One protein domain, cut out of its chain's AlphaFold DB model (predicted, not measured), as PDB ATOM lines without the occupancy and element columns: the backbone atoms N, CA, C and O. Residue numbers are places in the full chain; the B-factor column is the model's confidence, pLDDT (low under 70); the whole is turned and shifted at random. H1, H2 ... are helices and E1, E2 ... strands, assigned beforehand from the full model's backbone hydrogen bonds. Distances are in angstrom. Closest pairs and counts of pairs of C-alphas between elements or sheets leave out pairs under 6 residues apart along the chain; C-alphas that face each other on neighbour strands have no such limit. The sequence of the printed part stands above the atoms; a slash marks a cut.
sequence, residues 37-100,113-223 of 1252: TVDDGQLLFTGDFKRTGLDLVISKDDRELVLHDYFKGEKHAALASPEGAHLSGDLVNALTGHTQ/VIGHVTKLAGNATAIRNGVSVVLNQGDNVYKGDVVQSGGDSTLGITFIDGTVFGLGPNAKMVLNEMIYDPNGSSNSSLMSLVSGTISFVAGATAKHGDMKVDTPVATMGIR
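This is residues 37 to 100 and 113 to 223 of the 1252 residues of the protein "FecR domain-containing protein" of Bradyrhizobium sp. 41S5 (UniProt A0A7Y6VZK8). Two strongly twisted sheets lie partly face to face as a sandwich, E6 E5 E8 E11 E12 E14 E15 in one and E7 E4 E9 E10 E13 in the other. At one end stands a small third sheet, E1 E2 E3, and two short helices, H1 and H2, fill the space between it and the seven-stranded sheet. The printed part has 175 residues, with two named helices and 15 named strands in the order H1 E1 E2 E3 H2, then E4 to E15; the class is mostly strand. The seven-stranded sheet is mixed, and the other two sheets are antiparallel. The whole is compact, with a radius of gyration of the C-alphas of 16.1 A and spans of 45 by 36 by 29 A.

Start at Thr 37 and find C-alpha 41 at (222.938, 206.175, 263.288), where H1 begins; it ends at residue 46. Next come E1, residues 48 to 52, E2, residues 55 to 60 and 16.8 A long, and E3, residues 63 to 67. Residues 68 to 88 hold no named element, and H2 follows at residues 89 to 95. After the cut, look for C-alpha 113 at (197.487, 209.449, 283.600), the start of E4, residues 113 to 121, which runs 22.1 A and bends by 51 degrees at residue 118. Read on through E5, residues 124 to 128, E6, residues 131 to 134, E7, residues 140 to 142, E8, residues 146 to 149, E9, residues 154 to 159 and 16.3 A long, and E10, residues 164 to 167. E11, residues 172 to 179, runs 20.8 A and bends by 53 degrees at residue 176; E12, residues 188 to 195, runs 22.0 A. Last come E13, residues 198 to 202, E14, residues 211 to 215, and E15, residues 218 to 222, ending at C-alpha 222, (216.832, 197.708, 288.646).

Begin with the seven-stranded sheet, whose edge strands are E6 and E15. In the hairpin E11 and E12, N 174 and O 192 are 2.8 A apart, within hydrogen-bond range. E12 and E14 are parallel at 20 degrees, with N 193 and O 214 at 2.9 A. E8 and E11 are antiparallel, with N 147 and O 173 at 2.8 A. Now turn to the sheet facing it, where E4 and E9 are antiparallel, with N 118 and O 156 at 2.8 A. Where the two sheets face each other they are 9.5 A centre to centre, and their strands stand at 11 degrees. The closest C-alphas of E4 and E11, Ile 114 and Met 178, are 6.5 A apart. E1 E2 E3 is a meander, each strand the antiparallel neighbour of the one before; N 50 of E1 and O 57 of E2 are 2.8 A apart. H1 is on this sheet, over E2 at a height of 8.4 A, and runs across the strands at 73 degrees on the local plane; it only grazes the seven-stranded sheet, with residues 42 to 46. H2 is on the same face of the small sheet as H1, over E1 at a height of 9.6 A. H2 is also on the seven-stranded sheet, only just over E11 alone, with 4 of its C-alphas falling on E11 and 2 on E12, at a height of 9.3 A. In H1 and H2 every O i to N i+4 pair is within hydrogen-bond range.

The C-alphas farthest apart, Asp 62 and Asn 183, are 51.0 A from each other. Residues 101 to 112 are not printed, and C-alphas 100 and 113 are 18.5 A apart across this cut. Of the links printed whole, E3 to H2 is long, with 21 residues; in it, residues 79 to 80 pair antiparallel with 86 to 87. The mean pLDDT of the printed part is 76.3; look for low confidence in residues 177 to 190, 198 to 214 and 216 to 223, among others.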
ATOM      1  N   THR A  37     219.363 197.679 258.777       85.25
ATOM      2  CA  THR A  37     220.462 198.604 259.075       85.25
ATOM      3  C   THR A  37     220.169 199.990 258.499       85.25
ATOM      4  O   THR A  37     219.841 200.115 257.321       85.25
ATOM      5  N   VAL A  38     220.299 201.022 259.331       84.31
ATOM      6  CA  VAL A  38     220.192 202.440 258.979       84.31
ATOM      7  C   VAL A  38     221.574 203.067 259.129       84.31
ATOM      8  O   VAL A  38     222.054 203.230 260.247       84.31
ATOM      9  N   ASP A  39     222.212 203.406 258.006       80.00
ATOM     10  CA  ASP A  39     223.610 203.865 257.980       80.00
ATOM     11  C   ASP A  39     223.839 205.180 258.751       80.00
ATOM     12  O   ASP A  39     224.893 205.364 259.358       80.00
ATOM     13  N   ASP A  40     222.849 206.082 258.786       82.31
ATOM     14  CA  ASP A  40     222.886 207.283 259.629       82.31
ATOM     15  C   ASP A  40     222.350 206.974 261.037       82.31
ATOM     16  O   ASP A  40     221.185 207.207 261.373       82.31
ATOM     17  N   GLY A  41     223.238 206.449 261.884       75.12
ATOM     18  CA  GLY A  41     222.938 206.175 263.288       75.12
ATOM     19  C   GLY A  41     222.539 207.419 264.097       75.12
ATOM     20  O   GLY A  41     221.844 207.279 265.099       75.12
ATOM     21  N   GLN A  42     222.911 208.639 263.682       79.25
ATOM     22  CA  GLN A  42     222.430 209.843 264.367       79.25
ATOM     23  C   GLN A  42     220.969 210.125 264.026       79.25
ATOM     24  O   GLN A  42     220.183 210.349 264.944       79.25
ATOM     25  N   LEU A  43     220.594 210.055 262.746       84.00
ATOM     26  CA  LEU A  43     219.203 210.195 262.310       84.00
ATOM     27  C   LEU A  43     218.298 209.149 262.984       84.00
ATOM     28  O   LEU A  43     217.197 209.487 263.413       84.00
ATOM     29  N   LEU A  44     218.786 207.914 263.167       85.81
ATOM     30  CA  LEU A  44     218.051 206.843 263.847       85.81
ATOM     31  C   LEU A  44     217.715 207.150 265.321       85.81
ATOM     32  O   LEU A  44     216.648 206.754 265.781       85.81
ATOM     33  N   PHE A  45     218.589 207.829 266.074       85.19
ATOM     34  CA  PHE A  45     218.374 208.060 267.516       85.19
ATOM     35  C   PHE A  45     217.948 209.484 267.883       85.19
ATOM     36  O   PHE A  45     217.424 209.684 268.977       85.19
ATOM     37  N   THR A  46     218.133 210.473 267.003       81.44
ATOM     38  CA  THR A  46     217.725 211.869 267.259       81.44
ATOM     39  C   THR A  46     216.600 212.365 266.355       81.44
ATOM     40  O   THR A  46     216.042 213.428 266.627       81.44
ATOM     41  N   GLY A  47     216.240 211.608 265.314       84.62
ATOM     42  CA  GLY A  47     215.196 211.978 264.369       84.62
ATOM     43  C   GLY A  47     213.779 211.943 264.928       84.62
ATOM     44  O   GLY A  47     213.486 211.365 265.982       84.62
ATOM     45  N   ASP A  48     212.888 212.581 264.180       85.69
ATOM     46  CA  ASP A  48     211.456 212.580 264.423       85.69
ATOM     47  C   ASP A  48     210.799 211.527 263.531       85.69
ATOM     48  O   ASP A  48     211.025 211.467 262.322       85.69
ATOM     49  N   PHE A  49     210.032 210.646 264.169       89.69
ATOM     50  CA  PHE A  49     209.458 209.455 263.561       89.69
ATOM     51  C   PHE A  49     208.011 209.741 263.179       89.69
ATOM     52  O   PHE A  49     207.198 210.123 264.019       89.69
ATOM     53  N   LYS A  50     207.659 209.510 261.916       86.44
ATOM     54  CA  LYS A  50     206.312 209.734 261.396       86.44
ATOM     55  C   LYS A  50     205.847 208.535 260.586       86.44
ATOM     56  O   LYS A  50     206.535 208.066 259.686       86.44
ATOM     57  N   ARG A  51     204.638 208.057 260.876       87.44
ATOM     58  CA  ARG A  51     203.976 207.034 260.067       87.44
ATOM     59  C   ARG A  51     203.166 207.689 258.952       87.44
ATOM     60  O   ARG A  51     202.279 208.495 259.226       87.44
ATOM     61  N   THR A  52     203.418 207.287 257.710       83.31
ATOM     62  CA  THR A  52     202.690 207.757 256.523       83.31
ATOM     63  C   THR A  52     202.070 206.548 255.823       83.31
ATOM     64  O   THR A  52     202.667 205.917 254.957       83.31
ATOM     65  N   GLY A  53     200.861 206.166 256.245       83.50
ATOM     66  CA  GLY A  53     200.183 204.965 255.748       83.50
ATOM     67  C   GLY A  53     200.852 203.668 256.226       83.50
ATOM     68  O   GLY A  53     200.780 203.330 257.414       83.50
ATOM     69  N   LEU A  54     201.463 202.928 255.293       84.38
ATOM     70  CA  LEU A  54     202.285 201.741 255.584       84.38
ATOM     71  C   LEU A  54     203.773 202.075 255.766       84.38
ATOM     72  O   LEU A  54     204.520 201.227 256.252       84.38
ATOM     73  N   ASP A  55     204.189 203.294 255.429       85.81
ATOM     74  CA  ASP A  55     205.592 203.697 255.405       85.81
ATOM     75  C   ASP A  55     206.000 204.361 256.725       85.81
ATOM     76  O   ASP A  55     205.197 205.030 257.389       85.81
ATOM     77  N   LEU A  56     207.270 204.197 257.089       89.88
ATOM     78  CA  LEU A  56     207.916 204.955 258.155       89.88
ATOM     79  C   LEU A  56     208.803 206.039 257.544       89.88
ATOM     80  O   LEU A  56     209.632 205.745 256.689       89.88
ATOM     81  N   VAL A  57     208.671 207.266 258.033       88.38
ATOM     82  CA  VAL A  57     209.558 208.392 257.734       88.38
ATOM     83  C   VAL A  57     210.319 208.752 259.009       88.38
ATOM     84  O   VAL A  57     209.712 208.865 260.075       88.38
ATOM     85  N   ILE A  58     211.636 208.923 258.909       90.00
ATOM     86  CA  ILE A  58     212.499 209.435 259.980       90.00
ATOM     87  C   ILE A  58     213.199 210.680 259.440       90.00
ATOM     88  O   ILE A  58     213.950 210.586 258.469       90.00
ATOM     89  N   SER A  59     212.959 211.837 260.051       88.00
ATOM     90  CA  SER A  59     213.472 213.127 259.570       88.00
ATOM     91  C   SER A  59     214.188 213.912 260.666       88.00
ATOM     92  O   SER A  59     213.711 213.959 261.800       88.00
ATOM     93  N   LYS A  60     215.304 214.568 260.331       83.19
ATOM     94  CA  LYS A  60     215.956 215.570 261.183       83.19
ATOM     95  C   LYS A  60     216.741 216.568 260.340       83.19
ATOM     96  O   LYS A  60     217.669 216.184 259.628       83.19
ATOM     97  N   ASP A  61     216.416 217.848 260.501       83.81
ATOM     98  CA  ASP A  61     217.010 218.944 259.727       83.81
ATOM     99  C   ASP A  61     216.832 218.656 258.215       83.81
ATOM    100  O   ASP A  61     215.754 218.221 257.818       83.81
ATOM    101  N   ASP A  62     217.862 218.814 257.380       81.50
ATOM    102  CA  ASP A  62     217.796 218.519 255.933       81.50
ATOM    103  C   ASP A  62     217.898 217.011 255.576       81.50
ATOM    104  O   ASP A  62     218.123 216.659 254.415       81.50
ATOM    105  N   ARG A  63     217.797 216.094 256.552       82.44
ATOM    106  CA  ARG A  63     217.930 214.639 256.338       82.44
ATOM    107  C   ARG A  63     216.601 213.918 256.543       82.44
ATOM    108  O   ARG A  63     215.994 214.025 257.605       82.44
ATOM    109  N   GLU A  64     216.210 213.106 255.563       87.81
ATOM    110  CA  GLU A  64     215.018 212.255 255.609       87.81
ATOM    111  C   GLU A  64     215.351 210.827 255.151       87.81
ATOM    112  O   GLU A  64     216.060 210.622 254.165       87.81
ATOM    113  N   LEU A  65     214.816 209.837 255.866       87.81
ATOM    114  CA  LEU A  65     214.834 208.425 255.502       87.81
ATOM    115  C   LEU A  65     213.401 207.895 255.445       87.81
ATOM    116  O   LEU A  65     212.685 207.938 256.446       87.81
ATOM    117  N   VAL A  66     213.013 207.324 254.304       88.62
ATOM    118  CA  VAL A  66     211.720 206.650 254.127       88.62
ATOM    119  C   VAL A  66     211.934 205.141 254.019       88.62
ATOM    120  O   VAL A  66     212.604 204.657 253.107       88.62
ATOM    121  N   LEU A  67     211.345 204.387 254.946       86.50
ATOM    122  CA  LEU A  67     211.263 202.930 254.910       86.50
ATOM    123  C   LEU A  67     209.856 202.525 254.462       86.50
ATOM    124  O   LEU A  67     208.912 202.473 255.259       86.50
ATOM    125  N   HIS A  68     209.726 202.253 253.164       86.25
ATOM    126  CA  HIS A  68     208.468 201.838 252.552       86.25
ATOM    127  C   HIS A  68     207.969 200.495 253.098       86.25
ATOM    128  O   HIS A  68     208.763 199.593 253.372       86.25
ATOM    129  N   ASP A  69     206.648 200.355 253.230       84.31
ATOM    130  CA  ASP A  69     205.958 199.155 253.723       84.31
ATOM    131  C   ASP A  69     206.392 198.677 255.137       84.31
ATOM    132  O   ASP A  69     206.042 197.571 255.552       84.31
ATOM    133  N   TYR A  70     207.107 199.489 255.928       87.12
ATOM    134  CA  TYR A  70     207.611 199.105 257.259       87.12
ATOM    135  C   TYR A  70     206.508 198.617 258.224       87.12
ATOM    136  O   TYR A  70     206.701 197.676 259.001       87.12
ATOM    137  N   PHE A  71     205.310 199.204 258.139       85.31
ATOM    138  CA  PHE A  71     204.155 198.845 258.966       85.31
ATOM    139  C   PHE A  71     203.281 197.715 258.384       85.31
ATOM    140  O   PHE A  71     202.148 197.506 258.826       85.31
ATOM    141  N   LYS A  72     203.779 196.966 257.393       80.44
ATOM    142  CA  LYS A  72     203.054 195.885 256.711       80.44
ATOM    143  C   LYS A  72     203.171 194.549 257.454       80.44
ATOM    144  O   LYS A  72     204.076 193.755 257.214       80.44
ATOM    145  N   GLY A  73     202.198 194.280 258.323       70.94
ATOM    146  CA  GLY A  73     202.090 193.045 259.111       70.94
ATOM    147  C   GLY A  73     202.086 193.311 260.619       70.94
ATOM    148  O   GLY A  73     202.287 194.438 261.055       70.94
ATOM    149  N   GLU A  74     201.845 192.273 261.424       64.88
ATOM    150  CA  GLU A  74     201.697 192.398 262.889       64.88
ATOM    151  C   GLU A  74     203.027 192.504 263.660       64.88
ATOM    152  O   GLU A  74     203.016 192.738 264.865       64.88
ATOM    153  N   LYS A  75     204.177 192.301 263.003       72.31
ATOM    154  CA  LYS A  75     205.507 192.417 263.621       72.31
ATOM    155  C   LYS A  75     206.440 193.230 262.740       72.31
ATOM    156  O   LYS A  75     206.672 192.861 261.592       72.31
ATOM    157  N   HIS A  76     207.010 194.287 263.308       83.06
ATOM    158  CA  HIS A  76     207.923 195.192 262.615       83.06
ATOM    159  C   HIS A  76     209.386 194.812 262.893       83.06
ATOM    160  O   HIS A  76     209.731 194.384 263.998       83.06
ATOM    161  N   ALA A  77     210.250 194.938 261.885       81.75
ATOM    162  CA  ALA A  77     211.675 194.649 262.024       81.75
ATOM    163  C   ALA A  77     212.363 195.705 262.904       81.75
ATOM    164  O   ALA A  77     212.051 196.891 262.809       81.75
ATOM    165  N   ALA A  78     213.320 195.297 263.740       85.12
ATOM    166  CA  ALA A  78     214.142 196.253 264.481       85.12
ATOM    167  C   ALA A  78     214.952 197.134 263.511       85.12
ATOM    168  O   ALA A  78     215.371 196.657 262.456       85.12
ATOM    169  N   LEU A  79     215.193 198.392 263.869       88.31
ATOM    170  CA  LEU A  79     216.084 199.289 263.129       88.31
ATOM    171  C   LEU A  79     217.414 199.375 263.874       88.31
ATOM    172  O   LEU A  79     217.401 199.640 265.072       88.31
ATOM    173  N   ALA A  80     218.540 199.139 263.205       85.50
ATOM    174  CA  ALA A  80     219.862 199.093 263.831       85.50
ATOM    175  C   ALA A  80     220.862 200.021 263.132       85.50
ATOM    176  O   ALA A  80     220.840 200.132 261.911       85.50
ATOM    177  N   SER A  81     221.778 200.644 263.870       83.81
ATOM    178  CA  SER A  81     222.932 201.326 263.277       83.81
ATOM    179  C   SER A  81     224.010 200.308 262.852       83.81
ATOM    180  O   SER A  81     223.984 199.159 263.319       83.81
ATOM    181  N   PRO A  82     224.991 200.681 262.006       75.56
ATOM    182  CA  PRO A  82     226.104 199.800 261.636       75.56
ATOM    183  C   PRO A  82     226.902 199.281 262.845       75.56
ATOM    184  O   PRO A  82     227.479 198.194 262.801       75.56
ATOM    185  N   GLU A  83     226.910 200.021 263.953       74.25
ATOM    186  CA  GLU A  83     227.586 199.680 265.209       74.25
ATOM    187  C   GLU A  83     226.785 198.703 266.096       74.25
ATOM    188  O   GLU A  83     227.327 198.187 267.071       74.25
ATOM    189  N   GLY A  84     225.521 198.406 265.760       70.19
ATOM    190  CA  GLY A  84     224.669 197.425 266.452       70.19
ATOM    191  C   GLY A  84     223.711 197.984 267.513       70.19
ATOM    192  O   GLY A  84     222.910 197.227 268.074       70.19
ATOM    193  N   ALA A  85     223.734 199.296 267.764       78.12
ATOM    194  CA  ALA A  85     222.682 199.966 268.529       78.12
ATOM    195  C   ALA A  85     221.347 199.828 267.778       78.12
ATOM    196  O   ALA A  85     221.335 199.973 266.558       78.12
ATOM    197  N   HIS A  86     220.227 199.546 268.451       85.00
ATOM    198  CA  HIS A  86     218.963 199.275 267.761       85.00
ATOM    199  C   HIS A  86     217.699 199.704 268.515       85.00
ATOM    200  O   HIS A  86     217.642 199.707 269.741       85.00
ATOM    201  N   LEU A  87     216.651 200.009 267.752       85.75
ATOM    202  CA  LEU A  87     215.283 200.215 268.221       85.75
ATOM    203  C   LEU A  87     214.439 198.989 267.856       85.75
ATOM    204  O   LEU A  87     214.488 198.513 266.719       85.75
ATOM    205  N   SER A  88     213.646 198.471 268.797       85.06
ATOM    206  CA  SER A  88     212.688 197.396 268.506       85.06
ATOM    207  C   SER A  88     211.534 197.909 267.638       85.06
ATOM    208  O   SER A  88     211.184 199.087 267.692       85.06
ATOM    209  N   GLY A  89     210.900 197.023 266.864       81.06
ATOM    210  CA  GLY A  89     209.761 197.399 266.019       81.06
ATOM    211  C   GLY A  89     208.585 198.009 266.794       81.06
ATOM    212  O   GLY A  89     207.935 198.933 266.310       81.06
ATOM    213  N   ASP A  90     208.365 197.553 268.031       78.56
ATOM    214  CA  ASP A  90     207.339 198.096 268.927       78.56
ATOM    215  C   ASP A  90     207.682 199.524 269.386       78.56
ATOM    216  O   ASP A  90     206.812 200.396 269.410       78.56
ATOM    217  N   LEU A  91     208.963 199.791 269.681       82.56
ATOM    218  CA  LEU A  91     209.457 201.116 270.064       82.56
ATOM    219  C   LEU A  91     209.424 202.099 268.886       82.56
ATOM    220  O   LEU A  91     209.038 203.249 269.065       82.56
ATOM    221  N   VAL A  92     209.763 201.645 267.677       86.69
ATOM    222  CA  VAL A  92     209.646 202.443 266.446       86.69
ATOM    223  C   VAL A  92     208.185 202.793 266.153       86.69
ATOM    224  O   VAL A  92     207.885 203.934 265.810       86.69
ATOM    225  N   ASN A  93     207.253 201.854 266.348       83.19
ATOM    226  CA  ASN A  93     205.823 202.141 266.231       83.19
ATOM    227  C   ASN A  93     205.363 203.170 267.287       83.19
ATOM    228  O   ASN A  93     204.694 204.142 266.931       83.19
ATOM    229  N   ALA A  94     205.778 203.021 268.550       80.12
ATOM    230  CA  ALA A  94     205.465 203.979 269.614       80.12
ATOM    231  C   ALA A  94     206.051 205.382 269.352       80.12
ATOM    232  O   ALA A  94     205.369 206.377 269.580       80.12
ATOM    233  N   LEU A  95     207.262 205.472 268.790       87.19
ATOM    234  CA  LEU A  95     207.909 206.736 268.413       87.19
ATOM    235  C   LEU A  95     207.139 207.535 267.351       87.19
ATOM    236  O   LEU A  95     207.254 208.755 267.327       87.19
ATOM    237  N   THR A  96     206.311 206.885 266.522       84.50
ATOM    238  CA  THR A  96     205.388 207.587 265.603       84.50
ATOM    239  C   THR A  96     204.117 208.122 266.276       84.50
ATOM    240  O   THR A  96     203.261 208.698 265.606       84.50
ATOM    241  N   GLY A  97     203.947 207.900 267.585       71.75
ATOM    242  CA  GLY A  97     202.730 208.228 268.329       71.75
ATOM    243  C   GLY A  97     201.527 207.329 268.000       71.75
ATOM    244  O   GLY A  97     200.401 207.684 268.342       71.75
ATOM    245  N   HIS A  98     201.734 206.188 267.326       66.50
ATOM    246  CA  HIS A  98     200.665 205.317 266.830       66.50
ATOM    247  C   HIS A  98     200.369 204.130 267.768       66.50
ATOM    248  O   HIS A  98     201.118 203.148 267.831       66.50
ATOM    249  N   THR A  99     199.197 204.130 268.401       57.41
ATOM    250  CA  THR A  99     198.670 203.000 269.186       57.41
ATOM    251  C   THR A  99     197.855 202.026 268.317       57.41
ATOM    252  O   THR A  99     197.067 202.436 267.467       57.41
ATOM    253  N   GLN A 100     198.040 200.710 268.496       48.91
ATOM    254  CA  GLN A 100     197.162 199.700 267.881       48.91
ATOM    255  C   GLN A 100     195.975 199.397 268.805       48.91
ATOM    256  O   GLN A 100     196.164 199.068 269.975       48.91
ATOM    257  N   VAL A 113     196.501 208.525 283.015       81.25
ATOM    258  CA  VAL A 113     197.487 209.449 283.600       81.25
ATOM    259  C   VAL A 113     198.450 208.626 284.450       81.25
ATOM    260  O   VAL A 113     198.020 207.839 285.296       81.25
ATOM    261  N   ILE A 114     199.745 208.786 284.201       75.62
ATOM    262  CA  ILE A 114     200.810 208.079 284.922       75.62
ATOM    263  C   ILE A 114     201.706 209.031 285.710       75.62
ATOM    264  O   ILE A 114     202.379 208.577 286.627       75.62
ATOM    265  N   GLY A 115     201.677 210.333 285.428       82.69
ATOM    266  CA  GLY A 115     202.411 211.343 286.184       82.69
ATOM    267  C   GLY A 115     202.037 212.763 285.794       82.69
ATOM    268  O   GLY A 115     201.155 212.971 284.964       82.69
ATOM    269  N   HIS A 116     202.746 213.727 286.369       89.69
ATOM    270  CA  HIS A 116     202.661 215.145 286.040       89.69
ATOM    271  C   HIS A 116     204.056 215.784 286.029       89.69
ATOM    272  O   HIS A 116     204.987 215.297 286.679       89.69
ATOM    273  N   VAL A 117     204.220 216.874 285.284       89.62
ATOM    274  CA  VAL A 117     205.469 217.642 285.237       89.62
ATOM    275  C   VAL A 117     205.630 218.432 286.535       89.62
ATOM    276  O   VAL A 117     204.857 219.342 286.811       89.62
ATOM    277  N   THR A 118     206.650 218.129 287.334       87.75
ATOM    278  CA  THR A 118     206.928 218.829 288.603       87.75
ATOM    279  C   THR A 118     208.006 219.889 288.506       87.75
ATOM    280  O   THR A 118     208.102 220.735 289.393       87.75
ATOM    281  N   LYS A 119     208.794 219.898 287.429       85.69
ATOM    282  CA  LYS A 119     209.775 220.948 287.154       85.69
ATOM    283  C   LYS A 119     209.976 221.088 285.652       85.69
ATOM    284  O   LYS A 119     210.153 220.086 284.972       85.69
ATOM    285  N   LEU A 120     210.033 222.310 285.144       89.56
ATOM    286  CA  LEU A 120     210.485 222.569 283.782       89.56
ATOM    287  C   LEU A 120     211.330 223.841 283.765       89.56
ATOM    288  O   LEU A 120     210.941 224.860 284.324       89.56
ATOM    289  N   ALA A 121     212.493 223.765 283.129       85.56
ATOM    290  CA  ALA A 121     213.266 224.922 282.704       85.56
ATOM    291  C   ALA A 121     213.706 224.681 281.256       85.56
ATOM    292  O   ALA A 121     214.199 223.595 280.951       85.56
ATOM    293  N   GLY A 122     213.511 225.663 280.376       87.25
ATOM    294  CA  GLY A 122     213.594 225.467 278.925       87.25
ATOM    295  C   GLY A 122     212.263 224.984 278.337       87.25
ATOM    296  O   GLY A 122     211.207 225.325 278.860       87.25
ATOM    297  N   ASN A 123     212.303 224.206 277.252       88.31
ATOM    298  CA  ASN A 123     211.114 223.666 276.587       88.31
ATOM    299  C   ASN A 123     211.076 222.130 276.617       88.31
ATOM    300  O   ASN A 123     212.104 221.450 276.654       88.31
ATOM    301  N   ALA A 124     209.864 221.582 276.604       90.38
ATOM    302  CA  ALA A 124     209.614 220.157 276.473       90.38
ATOM    303  C   ALA A 124     208.300 219.917 275.724       90.38
ATOM    304  O   ALA A 124     207.399 220.756 275.736       90.38
ATOM    305  N   THR A 125     208.185 218.759 275.081       90.50
ATOM    306  CA  THR A 125     206.982 218.332 274.359       90.50
ATOM    307  C   THR A 125     206.627 216.886 274.691       90.50
ATOM    308  O   THR A 125     207.498 216.093 275.053       90.50
ATOM    309  N   ALA A 126     205.350 216.540 274.559       88.88
ATOM    310  CA  ALA A 126     204.856 215.170 274.533       88.88
ATOM    311  C   ALA A 126     204.128 214.921 273.208       88.88
ATOM    312  O   ALA A 126     203.183 215.637 272.877       88.88
ATOM    313  N   ILE A 127     204.528 213.891 272.463       84.81
ATOM    314  CA  ILE A 127     203.759 213.407 271.314       84.81
ATOM    315  C   ILE A 127     202.705 212.433 271.835       84.81
ATOM    316  O   ILE A 127     203.039 211.358 272.339       84.81
ATOM    317  N   ARG A 128     201.432 212.808 271.689       82.00
ATOM    318  CA  ARG A 128     200.260 212.038 272.116       82.00
ATOM    319  C   ARG A 128     199.368 211.771 270.910       82.00
ATOM    320  O   ARG A 128     198.921 212.705 270.250       82.00
ATOM    321  N   ASN A 129     199.121 210.498 270.597       70.44
ATOM    322  CA  ASN A 129     198.347 210.071 269.418       70.44
ATOM    323  C   ASN A 129     198.832 210.698 268.085       70.44
ATOM    324  O   ASN A 129     198.028 210.997 267.203       70.44
ATOM    325  N   GLY A 130     200.142 210.937 267.951       69.69
ATOM    326  CA  GLY A 130     200.757 211.564 266.772       69.69
ATOM    327  C   GLY A 130     200.711 213.100 266.728       69.69
ATOM    328  O   GLY A 130     201.194 213.682 265.759       69.69
ATOM    329  N   VAL A 131     200.173 213.768 267.756       73.62
ATOM    330  CA  VAL A 131     200.167 215.237 267.887       73.62
ATOM    331  C   VAL A 131     201.197 215.663 268.931       73.62
ATOM    332  O   VAL A 131     201.197 215.132 270.039       73.62
ATOM    333  N   SER A 132     202.066 216.620 268.593       83.12
ATOM    334  CA  SER A 132     203.012 217.209 269.550       83.12
ATOM    335  C   SER A 132     202.321 218.273 270.405       83.12
ATOM    336  O   SER A 132     201.675 219.175 269.872       83.12
ATOM    337  N   VAL A 133     202.459 218.162 271.724       86.31
ATOM    338  CA  VAL A 133     201.902 219.076 272.727       86.31
ATOM    339  C   VAL A 133     203.056 219.658 273.538       86.31
ATOM    340  O   VAL A 133     203.894 218.902 274.025       86.31
ATOM    341  N   VAL A 134     203.117 220.982 273.693       90.06
ATOM    342  CA  VAL A 134     204.093 221.633 274.587       90.06
ATOM    343  C   VAL A 134     203.712 221.335 276.035       90.06
ATOM    344  O   VAL A 134     202.550 221.481 276.403       90.06
ATOM    345  N   LEU A 135     204.684 220.897 276.835       88.56
ATOM    346  CA  LEU A 135     204.502 220.611 278.257       88.56
ATOM    347  C   LEU A 135     204.853 221.834 279.105       88.56
ATOM    348  O   LEU A 135     205.882 222.468 278.875       88.56
ATOM    349  N   ASN A 136     204.055 222.085 280.136       90.56
ATOM    350  CA  ASN A 136     204.255 223.089 281.177       90.56
ATOM    351  C   ASN A 136     204.360 222.414 282.553       90.56
ATOM    352  O   ASN A 136     204.055 221.232 282.715       90.56
ATOM    353  N   GLN A 137     204.785 223.159 283.575       89.38
ATOM    354  CA  GLN A 137     204.774 222.656 284.950       89.38
ATOM    355  C   GLN A 137     203.324 222.459 285.429       89.38
ATOM    356  O   GLN A 137     202.494 223.348 285.280       89.38
ATOM    357  N   GLY A 138     203.029 221.288 285.995       82.00
ATOM    358  CA  GLY A 138     201.683 220.845 286.367       82.00
ATOM    359  C   GLY A 138     200.998 219.943 285.330       82.00
ATOM    360  O   GLY A 138     200.070 219.224 285.697       82.00
ATOM    361  N   ASP A 139     201.461 219.908 284.075       89.38
ATOM    362  CA  ASP A 139     200.793 219.134 283.020       89.38
ATOM    363  C   ASP A 139     200.884 217.619 283.244       89.38
ATOM    364  O   ASP A 139     201.937 217.073 283.582       89.38
ATOM    365  N   ASN A 140     199.777 216.919 282.989       88.31
ATOM    366  CA  ASN A 140     199.709 215.460 283.064       88.31
ATOM    367  C   ASN A 140     200.460 214.787 281.901       88.31
ATOM    368  O   ASN A 140     200.280 215.140 280.729       88.31
ATOM    369  N   VAL A 141     201.207 213.729 282.224       86.00
ATOM    370  CA  VAL A 141     201.779 212.773 281.267       86.00
ATOM    371  C   VAL A 141     201.051 211.429 281.343       86.00
ATOM    372  O   VAL A 141     200.658 210.951 282.415       86.00
ATOM    373  N   TYR A 142     200.844 210.820 280.180       85.12
ATOM    374  CA  TYR A 142     199.923 209.708 279.973       85.12
ATOM    375  C   TYR A 142     200.667 208.478 279.442       85.12
ATOM    376  O   TYR A 142     201.718 208.579 278.806       85.12
ATOM    377  N   LYS A 143     200.109 207.289 279.695       81.44
ATOM    378  CA  LYS A 143     200.634 206.033 279.147       81.44
ATOM    379  C   LYS A 143     200.675 206.097 277.614       81.44
ATOM    380  O   LYS A 143     199.632 206.257 276.984       81.44
ATOM    381  N   GLY A 144     201.862 205.911 277.039       77.44
ATOM    382  CA  GLY A 144     202.120 205.973 275.599       77.44
ATOM    383  C   GLY A 144     202.634 207.321 275.078       77.44
ATOM    384  O   GLY A 144     202.953 207.397 273.894       77.44
ATOM    385  N   ASP A 145     202.752 208.358 275.916       85.75
ATOM    386  CA  ASP A 145     203.359 209.631 275.503       85.75
ATOM    387  C   ASP A 145     204.852 209.447 275.154       85.75
ATOM    388  O   ASP A 145     205.613 208.817 275.902       85.75
ATOM    389  N   VAL A 146     205.289 210.047 274.041       88.31
ATOM    390  CA  VAL A 146     206.716 210.229 273.720       88.31
ATOM    391  C   VAL A 146     207.136 211.608 274.212       88.31
ATOM    392  O   VAL A 146     206.778 212.615 273.607       88.31
ATOM    393  N   VAL A 147     207.878 211.664 275.312       88.62
ATOM    394  CA  VAL A 147     208.324 212.912 275.939       88.62
ATOM    395  C   VAL A 147     209.714 213.293 275.434       88.62
ATOM    396  O   VAL A 147     210.619 212.456 275.400       88.62
ATOM    397  N   GLN A 148     209.896 214.561 275.067       89.94
ATOM    398  CA  GLN A 148     211.143 215.100 274.531       89.94
ATOM    399  C   GLN A 148     211.491 216.457 275.157       89.94
ATOM    400  O   GLN A 148     210.666 217.370 275.155       89.94
ATOM    401  N   SER A 149     212.719 216.611 275.658       88.75
ATOM    402  CA  SER A 149     213.265 217.879 276.170       88.75
ATOM    403  C   SER A 149     214.100 218.619 275.117       88.75
ATOM    404  O   SER A 149     214.758 218.008 274.270       88.75
ATOM    405  N   GLY A 150     214.092 219.953 275.177       84.00
ATOM    406  CA  GLY A 150     214.882 220.826 274.310       84.00
ATOM    407  C   GLY A 150     216.385 220.866 274.618       84.00
ATOM    408  O   GLY A 150     216.873 220.281 275.589       84.00
ATOM    409  N   GLY A 151     217.118 221.609 273.781       79.88
ATOM    410  CA  GLY A 151     218.588 221.639 273.744       79.88
ATOM    411  C   GLY A 151     219.299 222.144 275.002       79.88
ATOM    412  O   GLY A 151     220.382 221.652 275.304       79.88
ATOM    413  N   ASP A 152     218.654 223.039 275.755       80.56
ATOM    414  CA  ASP A 152     219.136 223.596 277.032       80.56
ATOM    415  C   ASP A 152     218.156 223.311 278.189       80.56
ATOM    416  O   ASP A 152     218.066 224.061 279.159       80.56
ATOM    417  N   SER A 153     217.332 222.264 278.061       84.12
ATOM    418  CA  SER A 153     216.150 222.072 278.912       84.12
ATOM    419  C   SER A 153     216.327 220.991 279.979       84.12
ATOM    420  O   SER A 153     216.979 219.974 279.755       84.12
ATOM    421  N   THR A 154     215.695 221.189 281.137       83.69
ATOM    422  CA  THR A 154     215.564 220.174 282.193       83.69
ATOM    423  C   THR A 154     214.094 219.974 282.529       83.69
ATOM    424  O   THR A 154     213.392 220.942 282.824       83.69
ATOM    425  N   LEU A 155     213.633 218.725 282.483       86.75
ATOM    426  CA  LEU A 155     212.235 218.351 282.703       86.75
ATOM    427  C   LEU A 155     212.150 217.334 283.845       86.75
ATOM    428  O   LEU A 155     212.644 216.220 283.721       86.75
ATOM    429  N   GLY A 156     211.532 217.717 284.956       87.88
ATOM    430  CA  GLY A 156     211.181 216.839 286.067       87.88
ATOM    431  C   GLY A 156     209.747 216.334 285.930       87.88
ATOM    432  O   GLY A 156     208.826 217.139 285.811       87.88
ATOM    433  N   ILE A 157     209.559 215.018 285.975       86.12
ATOM    434  CA  ILE A 157     208.250 214.354 285.990       86.12
ATOM    435  C   ILE A 157     208.124 213.576 287.294       86.12
ATOM    436  O   ILE A 157     208.996 212.767 287.615       86.12
ATOM    437  N   THR A 158     207.012 213.775 287.999       84.62
ATOM    438  CA  THR A 158     206.612 212.941 289.134       84.62
ATOM    439  C   THR A 158     205.459 212.040 288.720       84.62
ATOM    440  O   THR A 158     204.367 212.500 288.378       84.62
ATOM    441  N   PHE A 159     205.704 210.738 288.741       79.12
ATOM    442  CA  PHE A 159     204.705 209.710 288.494       79.12
ATOM    443  C   PHE A 159     203.738 209.590 289.681       79.12
ATOM    444  O   PHE A 159     204.050 209.974 290.808       79.12
ATOM    445  N   ILE A 160     202.537 209.062 289.432       72.81
ATOM    446  CA  ILE A 160     201.449 208.933 290.425       72.81
ATOM    447  C   ILE A 160     201.804 208.053 291.638       72.81
ATOM    448  O   ILE A 160     201.083 208.057 292.630       72.81
ATOM    449  N   ASP A 161     202.901 207.302 291.559       64.88
ATOM    450  CA  ASP A 161     203.469 206.476 292.629       64.88
ATOM    451  C   ASP A 161     204.519 207.216 293.487       64.88
ATOM    452  O   ASP A 161     205.174 206.614 294.338       64.88
ATOM    453  N   GLY A 162     204.686 208.524 293.262       66.56
ATOM    454  CA  GLY A 162     205.677 209.369 293.927       66.56
ATOM    455  C   GLY A 162     207.079 209.288 293.318       66.56
ATOM    456  O   GLY A 162     208.001 209.906 293.847       66.56
ATOM    457  N   THR A 163     207.273 208.549 292.221       70.25
ATOM    458  CA  THR A 163     208.581 208.445 291.567       70.25
ATOM    459  C   THR A 163     208.906 209.693 290.761       70.25
ATOM    460  O   THR A 163     208.157 210.071 289.867       70.25
ATOM    461  N   VAL A 164     210.059 210.302 291.023       75.62
ATOM    462  CA  VAL A 164     210.536 211.527 290.381       75.62
ATOM    463  C   VAL A 164     211.722 211.219 289.468       75.62
ATOM    464  O   VAL A 164     212.769 210.747 289.924       75.62
ATOM    465  N   PHE A 165     211.577 211.543 288.184       76.06
ATOM    466  CA  PHE A 165     212.642 211.485 287.184       76.06
ATOM    467  C   PHE A 165     212.959 212.879 286.645       76.06
ATOM    468  O   PHE A 165     212.051 213.659 286.372       76.06
ATOM    469  N   GLY A 166     214.242 213.168 286.437       80.50
ATOM    470  CA  GLY A 166     214.711 214.292 285.634       80.50
ATOM    471  C   GLY A 166     215.176 213.822 284.257       80.50
ATOM    472  O   GLY A 166     215.949 212.876 284.153       80.50
ATOM    473  N   LEU A 167     214.741 214.497 283.199       83.25
ATOM    474  CA  LEU A 167     215.295 214.398 281.854       83.25
ATOM    475  C   LEU A 167     216.264 215.570 281.651       83.25
ATOM    476  O   LEU A 167     215.901 216.731 281.878       83.25
ATOM    477  N   GLY A 168     217.492 215.261 281.234       79.38
ATOM    478  CA  GLY A 168     218.472 216.254 280.794       79.38
ATOM    479  C   GLY A 168     218.161 216.795 279.392       79.38
ATOM    480  O   GLY A 168     217.156 216.402 278.795       79.38
ATOM    481  N   PRO A 169     219.011 217.673 278.833       83.44
ATOM    482  CA  PRO A 169     218.753 218.272 277.527       83.44
ATOM    483  C   PRO A 169     218.832 217.264 276.367       83.44
ATOM    484  O   PRO A 169     219.649 216.341 276.391       83.44
ATOM    485  N   ASN A 170     218.008 217.461 275.331       81.69
ATOM    486  CA  ASN A 170     217.852 216.563 274.168       81.69
ATOM    487  C   ASN A 170     217.494 215.097 274.512       81.69
ATOM    488  O   ASN A 170     217.816 214.167 273.758       81.69
ATOM    489  N   ALA A 171     216.845 214.865 275.653       85.12
ATOM    490  CA  ALA A 171     216.377 213.541 276.035       85.12
ATOM    491  C   ALA A 171     215.039 213.218 275.357       85.12
ATOM    492  O   ALA A 171     214.133 214.048 275.355       85.12
ATOM    493  N   LYS A 172     214.916 212.007 274.801       87.06
ATOM    494  CA  LYS A 172     213.694 211.483 274.166       87.06
ATOM    495  C   LYS A 172     213.337 210.148 274.818       87.06
ATOM    496  O   LYS A 172     214.143 209.218 274.804       87.06
ATOM    497  N   MET A 173     212.149 210.052 275.409       85.31
ATOM    498  CA  MET A 173     211.716 208.940 276.260       85.31
ATOM    499  C   MET A 173     210.285 208.522 275.916       85.31
ATOM    500  O   MET A 173     209.405 209.367 275.796       85.31
ATOM    501  N   VAL A 174     210.031 207.219 275.800       85.88
ATOM    502  CA  VAL A 174     208.686 206.668 275.578       85.88
ATOM    503  C   VAL A 174     208.145 206.082 276.880       85.88
ATOM    504  O   VAL A 174     208.753 205.180 277.472       85.88
ATOM    505  N   LEU A 175     206.995 206.590 277.326       81.38
ATOM    506  CA  LEU A 175     206.356 206.209 278.585       81.38
ATOM    507  C   LEU A 175     205.443 204.985 278.410       81.38
ATOM    508  O   LEU A 175     204.216 205.088 278.442       81.38
ATOM    509  N   ASN A 176     206.057 203.816 278.207       70.00
ATOM    510  CA  ASN A 176     205.352 202.583 277.848       70.00
ATOM    511  C   ASN A 176     204.450 202.036 278.968       70.00
ATOM    512  O   ASN A 176     203.236 202.000 278.780       70.00
ATOM    513  N   GLU A 177     204.989 201.622 280.124       67.00
ATOM    514  CA  GLU A 177     204.184 201.127 281.255       67.00
ATOM    515  C   GLU A 177     204.723 201.577 282.622       67.00
ATOM    516  O   GLU A 177     205.863 201.291 282.982       67.00
ATOM    517  N   MET A 178     203.861 202.211 283.421       62.78
ATOM    518  CA  MET A 178     204.082 202.503 284.841       62.78
ATOM    519  C   MET A 178     202.818 202.105 285.611       62.78
ATOM    520  O   MET A 178     201.789 202.782 285.526       62.78
ATOM    521  N   ILE A 179     202.856 200.970 286.315       55.06
ATOM    522  CA  ILE A 179     201.767 200.529 287.196       55.06
ATOM    523  C   ILE A 179     202.366 200.134 288.543       55.06
ATOM    524  O   ILE A 179     202.989 199.082 288.669       55.06
ATOM    525  N   TYR A 180     202.128 200.989 289.535       53.94
ATOM    526  CA  TYR A 180     202.290 200.682 290.948       53.94
ATOM    527  C   TYR A 180     200.913 200.377 291.543       53.94
ATOM    528  O   TYR A 180     200.041 201.246 291.595       53.94
ATOM    529  N   ASP A 181     200.716 199.139 291.978       55.44
ATOM    530  CA  ASP A 181     199.648 198.750 292.890       55.44
ATOM    531  C   ASP A 181     200.273 198.506 294.279       55.44
ATOM    532  O   ASP A 181     201.083 197.579 294.427       55.44
ATOM    533  N   PRO A 182     199.935 199.310 295.309       51.69
ATOM    534  CA  PRO A 182     200.464 199.131 296.661       51.69
ATOM    535  C   PRO A 182     200.013 197.821 297.330       51.69
ATOM    536  O   PRO A 182     200.632 197.414 298.314       51.69
ATOM    537  N   ASN A 183     198.969 197.163 296.808       54.91
ATOM    538  CA  ASN A 183     198.420 195.897 297.303       54.91
ATOM    539  C   ASN A 183     198.568 194.735 296.297       54.91
ATOM    540  O   ASN A 183     198.170 193.606 296.594       54.91
ATOM    541  N   GLY A 184     199.116 194.995 295.107       50.59
ATOM    542  CA  GLY A 184     199.176 194.047 293.997       50.59
ATOM    543  C   GLY A 184     200.409 193.143 294.026       50.59
ATOM    544  O   GLY A 184     201.514 193.560 294.366       50.59
ATOM    545  N   SER A 185     200.243 191.890 293.597       51.34
ATOM    546  CA  SER A 185     201.325 190.893 293.529       51.34
ATOM    547  C   SER A 185     202.193 190.979 292.263       51.34
ATOM    548  O   SER A 185     202.972 190.068 291.995       51.34
ATOM    549  N   SER A 186     202.034 192.026 291.450       54.34
ATOM    550  CA  SER A 186     202.772 192.224 290.199       54.34
ATOM    551  C   SER A 186     202.885 193.713 289.877       54.34
ATOM    552  O   SER A 186     201.904 194.327 289.464       54.34
ATOM    553  N   ASN A 187     204.086 194.267 290.033       55.94
ATOM    554  CA  ASN A 187     204.433 195.621 289.601       55.94
ATOM    555  C   ASN A 187     205.500 195.524 288.505       55.94
ATOM    556  O   ASN A 187     206.449 194.748 288.636       55.94
ATOM    557  N   SER A 188     205.351 196.303 287.436       55.72
ATOM    558  CA  SER A 188     206.339 196.404 286.361       55.72
ATOM    559  C   SER A 188     206.438 197.845 285.883       55.72
ATOM    560  O   SER A 188     205.438 198.460 285.508       55.72
ATOM    561  N   SER A 189     207.662 198.360 285.879       58.88
ATOM    562  CA  SER A 189     208.006 199.661 285.316       58.88
ATOM    563  C   SER A 189     208.826 199.413 284.054       58.88
ATOM    564  O   SER A 189     209.931 198.876 284.140       58.88
ATOM    565  N   LEU A 190     208.266 199.748 282.890       64.31
ATOM    566  CA  LEU A 190     208.928 199.640 281.594       64.31
ATOM    567  C   LEU A 190     208.937 201.005 280.909       64.31
ATOM    568  O   LEU A 190     207.898 201.533 280.509       64.31
ATOM    569  N   MET A 191     210.137 201.536 280.714       70.12
ATOM    570  CA  MET A 191     210.373 202.788 280.000       70.12
ATOM    571  C   MET A 191     211.479 202.609 278.968       70.12
ATOM    572  O   MET A 191     212.410 201.828 279.172       70.12
ATOM    573  N   SER A 192     211.378 203.335 277.858       78.00
ATOM    574  CA  SER A 192     212.360 203.260 276.776       78.00
ATOM    575  C   SER A 192     212.997 204.625 276.552       78.00
ATOM    576  O   SER A 192     212.326 205.561 276.119       78.00
ATOM    577  N   LEU A 193     214.287 204.744 276.864       80.69
ATOM    578  CA  LEU A 193     215.076 205.956 276.656       80.69
ATOM    579  C   LEU A 193     215.759 205.869 275.293       80.69
ATOM    580  O   LEU A 193     216.631 205.030 275.093       80.69
ATOM    581  N   VAL A 194     215.354 206.726 274.361       80.81
ATOM    582  CA  VAL A 194     215.797 206.706 272.959       80.81
ATOM    583  C   VAL A 194     217.033 207.584 272.757       80.81
ATOM    584  O   VAL A 194     217.953 207.185 272.046       80.81
ATOM    585  N   SER A 195     217.102 208.732 273.440       75.69
ATOM    586  CA  SER A 195     218.270 209.621 273.456       75.69
ATOM    587  C   SER A 195     218.392 210.395 274.772       75.69
ATOM    588  O   SER A 195     217.418 210.520 275.515       75.69
ATOM    589  N   GLY A 196     219.574 210.967 275.025       73.56
ATOM    590  CA  GLY A 196     219.856 211.870 276.150       73.56
ATOM    591  C   GLY A 196     220.093 211.175 277.494       73.56
ATOM    592  O   GLY A 196     220.405 209.987 277.553       73.56
ATOM    593  N   THR A 197     220.001 211.943 278.581       71.12
ATOM    594  CA  THR A 197     220.259 211.479 279.952       71.12
ATOM    595  C   THR A 197     219.006 211.551 280.819       71.12
ATOM    596  O   THR A 197     218.206 212.480 280.698       71.12
ATOM    597  N   ILE A 198     218.867 210.585 281.731       68.94
ATOM    598  CA  ILE A 198     217.859 210.604 282.797       68.94
ATOM    599  C   ILE A 198     218.534 210.521 284.165       68.94
ATOM    600  O   ILE A 198     219.556 209.851 284.323       68.94
ATOM    601  N   SER A 199     217.946 211.177 285.159       65.62
ATOM    602  CA  SER A 199     218.301 211.064 286.570       65.62
ATOM    603  C   SER A 199     217.100 210.565 287.368       65.62
ATOM    604  O   SER A 199     216.001 211.107 287.280       65.62
ATOM    605  N   PHE A 200     217.306 209.517 288.161       64.31
ATOM    606  CA  PHE A 200     216.346 209.097 289.177       64.31
ATOM    607  C   PHE A 200     216.565 209.951 290.427       64.31
ATOM    608  O   PHE A 200     217.697 210.043 290.900       64.31
ATOM    609  N   VAL A 201     215.513 210.595 290.940       59.59
ATOM    610  CA  VAL A 201     215.629 211.542 292.062       59.59
ATOM    611  C   VAL A 201     215.105 210.927 293.365       59.59
ATOM    612  O   VAL A 201     215.800 210.978 294.376       59.59
ATOM    613  N   ALA A 202     213.919 210.313 293.342       57.91
ATOM    614  CA  ALA A 202     213.324 209.549 294.450       57.91
ATOM    615  C   ALA A 202     212.163 208.678 293.926       57.91
ATOM    616  O   ALA A 202     211.649 208.964 292.850       57.91
ATOM    617  N   GLY A 203     211.708 207.650 294.657       57.06
ATOM    618  CA  GLY A 203     210.488 206.905 294.291       57.06
ATOM    619  C   GLY A 203     210.345 205.506 294.894       57.06
ATOM    620  O   GLY A 203     211.333 204.883 295.275       57.06
ATOM    621  N   ALA A 204     209.109 204.997 294.941       54.28
ATOM    622  CA  ALA A 204     208.744 203.685 295.493       54.28
ATOM    623  C   ALA A 204     208.372 202.675 294.384       54.28
ATOM    624  O   ALA A 204     207.299 202.078 294.386       54.28
ATOM    625  N   THR A 205     209.267 202.494 293.412       53.38
ATOM    626  CA  THR A 205     208.953 201.956 292.073       53.38
ATOM    627  C   THR A 205     208.476 200.501 292.009       53.38
ATOM    628  O   THR A 205     207.753 200.151 291.078       53.38
ATOM    629  N   ALA A 206     208.842 199.642 292.968       49.28
ATOM    630  CA  ALA A 206     208.226 198.325 293.166       49.28
ATOM    631  C   ALA A 206     208.593 197.722 294.533       49.28
ATOM    632  O   ALA A 206     209.762 197.716 294.914       49.28
ATOM    633  N   LYS A 207     207.626 197.102 295.230       49.69
ATOM    634  CA  LYS A 207     207.923 196.206 296.371       49.69
ATOM    635  C   LYS A 207     208.335 194.787 295.947       49.69
ATOM    636  O   LYS A 207     209.171 194.183 296.607       49.69
ATOM    637  N   HIS A 208     207.756 194.253 294.864       50.19
ATOM    638  CA  HIS A 208     207.893 192.838 294.468       50.19
ATOM    639  C   HIS A 208     207.942 192.626 292.935       50.19
ATOM    640  O   HIS A 208     207.275 191.739 292.408       50.19
ATOM    641  N   GLY A 209     208.697 193.448 292.198       52.50
ATOM    642  CA  GLY A 209     208.819 193.332 290.736       52.50
ATOM    643  C   GLY A 209     210.062 194.016 290.166       52.50
ATOM    644  O   GLY A 209     210.766 194.723 290.887       52.50
ATOM    645  N   ASP A 210     210.330 193.790 288.879       53.31
ATOM    646  CA  ASP A 210     211.491 194.345 288.170       53.31
ATOM    647  C   ASP A 210     211.151 195.709 287.534       53.31
ATOM    648  O   ASP A 210     210.138 195.852 286.841       53.31
ATOM    649  N   MET A 211     212.035 196.698 287.700       61.50
ATOM    650  CA  MET A 211     212.066 197.898 286.857       61.50
ATOM    651  C   MET A 211     213.021 197.655 285.685       61.50
ATOM    652  O   MET A 211     214.156 197.218 285.884       61.50
ATOM    653  N   LYS A 212     212.579 197.960 284.463       62.25
ATOM    654  CA  LYS A 212     213.333 197.761 283.223       62.25
ATOM    655  C   LYS A 212     213.389 199.059 282.416       62.25
ATOM    656  O   LYS A 212     212.367 199.576 281.970       62.25
ATOM    657  N   VAL A 213     214.604 199.550 282.190       68.00
ATOM    658  CA  VAL A 213     214.896 200.664 281.286       68.00
ATOM    659  C   VAL A 213     215.525 200.086 280.024       68.00
ATOM    660  O   VAL A 213     216.627 199.540 280.069       68.00
ATOM    661  N   ASP A 214     214.828 200.187 278.896       69.00
ATOM    662  CA  ASP A 214     215.391 199.825 277.594       69.00
ATOM    663  C   ASP A 214     216.055 201.043 276.946       69.00
ATOM    664  O   ASP A 214     215.445 202.104 276.827       69.00
ATOM    665  N   THR A 215     217.303 200.884 276.506       72.81
ATOM    666  CA  THR A 215     218.044 201.880 275.719       72.81
ATOM    667  C   THR A 215     218.581 201.223 274.441       72.81
ATOM    668  O   THR A 215     218.784 200.005 274.444       72.81
ATOM    669  N   PRO A 216     218.876 201.980 273.367       69.19
ATOM    670  CA  PRO A 216     219.327 201.417 272.092       69.19
ATOM    671  C   PRO A 216     220.552 200.499 272.136       69.19
ATOM    672  O   PRO A 216     220.754 199.698 271.226       69.19
ATOM    673  N   VAL A 217     221.399 200.634 273.159       61.53
ATOM    674  CA  VAL A 217     222.654 199.877 273.303       61.53
ATOM    675  C   VAL A 217     222.643 198.889 274.469       61.53
ATOM    676  O   VAL A 217     223.497 198.006 274.518       61.53
ATOM    677  N   ALA A 218     221.704 199.017 275.413       51.69
ATOM    678  CA  ALA A 218     221.610 198.140 276.577       51.69
ATOM    679  C   ALA A 218     220.234 198.217 277.262       51.69
ATOM    680  O   ALA A 218     219.650 199.293 277.392       51.69
ATOM    681  N   THR A 219     219.777 197.099 277.820       51.97
ATOM    682  CA  THR A 219     218.739 197.095 278.858       51.97
ATOM    683  C   THR A 219     219.398 197.242 280.230       51.97
ATOM    684  O   THR A 219     220.297 196.469 280.562       51.97
ATOM    685  N   MET A 220     218.906 198.160 281.062       47.00
ATOM    686  CA  MET A 220     219.225 198.232 282.490       47.00
ATOM    687  C   MET A 220     218.033 197.718 283.306       47.00
ATOM    688  O   MET A 220     216.917 198.215 283.169       47.00
ATOM    689  N   GLY A 221     218.263 196.712 284.153       43.78
ATOM    690  CA  GLY A 221     217.280 196.226 285.122       43.78
ATOM    691  C   GLY A 221     217.637 196.695 286.530       43.78
ATOM    692  O   GLY A 221     218.770 196.487 286.959       43.78
ATOM    693  N   ILE A 222     216.685 197.293 287.245       49.09
ATOM    694  CA  ILE A 222     216.832 197.708 288.646       49.09
ATOM    695  C   ILE A 222     215.923 196.818 289.504       49.09
ATOM    696  O   ILE A 222     214.728 196.689 289.230       49.09
ATOM    697  N   ARG A 223     216.498 196.196 290.541       40.28
ATOM    698  CA  ARG A 223     215.800 195.330 291.503       40.28
ATOM    699  C   ARG A 223     216.013 195.837 292.928       40.28
ATOM    700  O   ARG A 223     217.130 195.762 293.417       40.28
TER     701      ARG A 223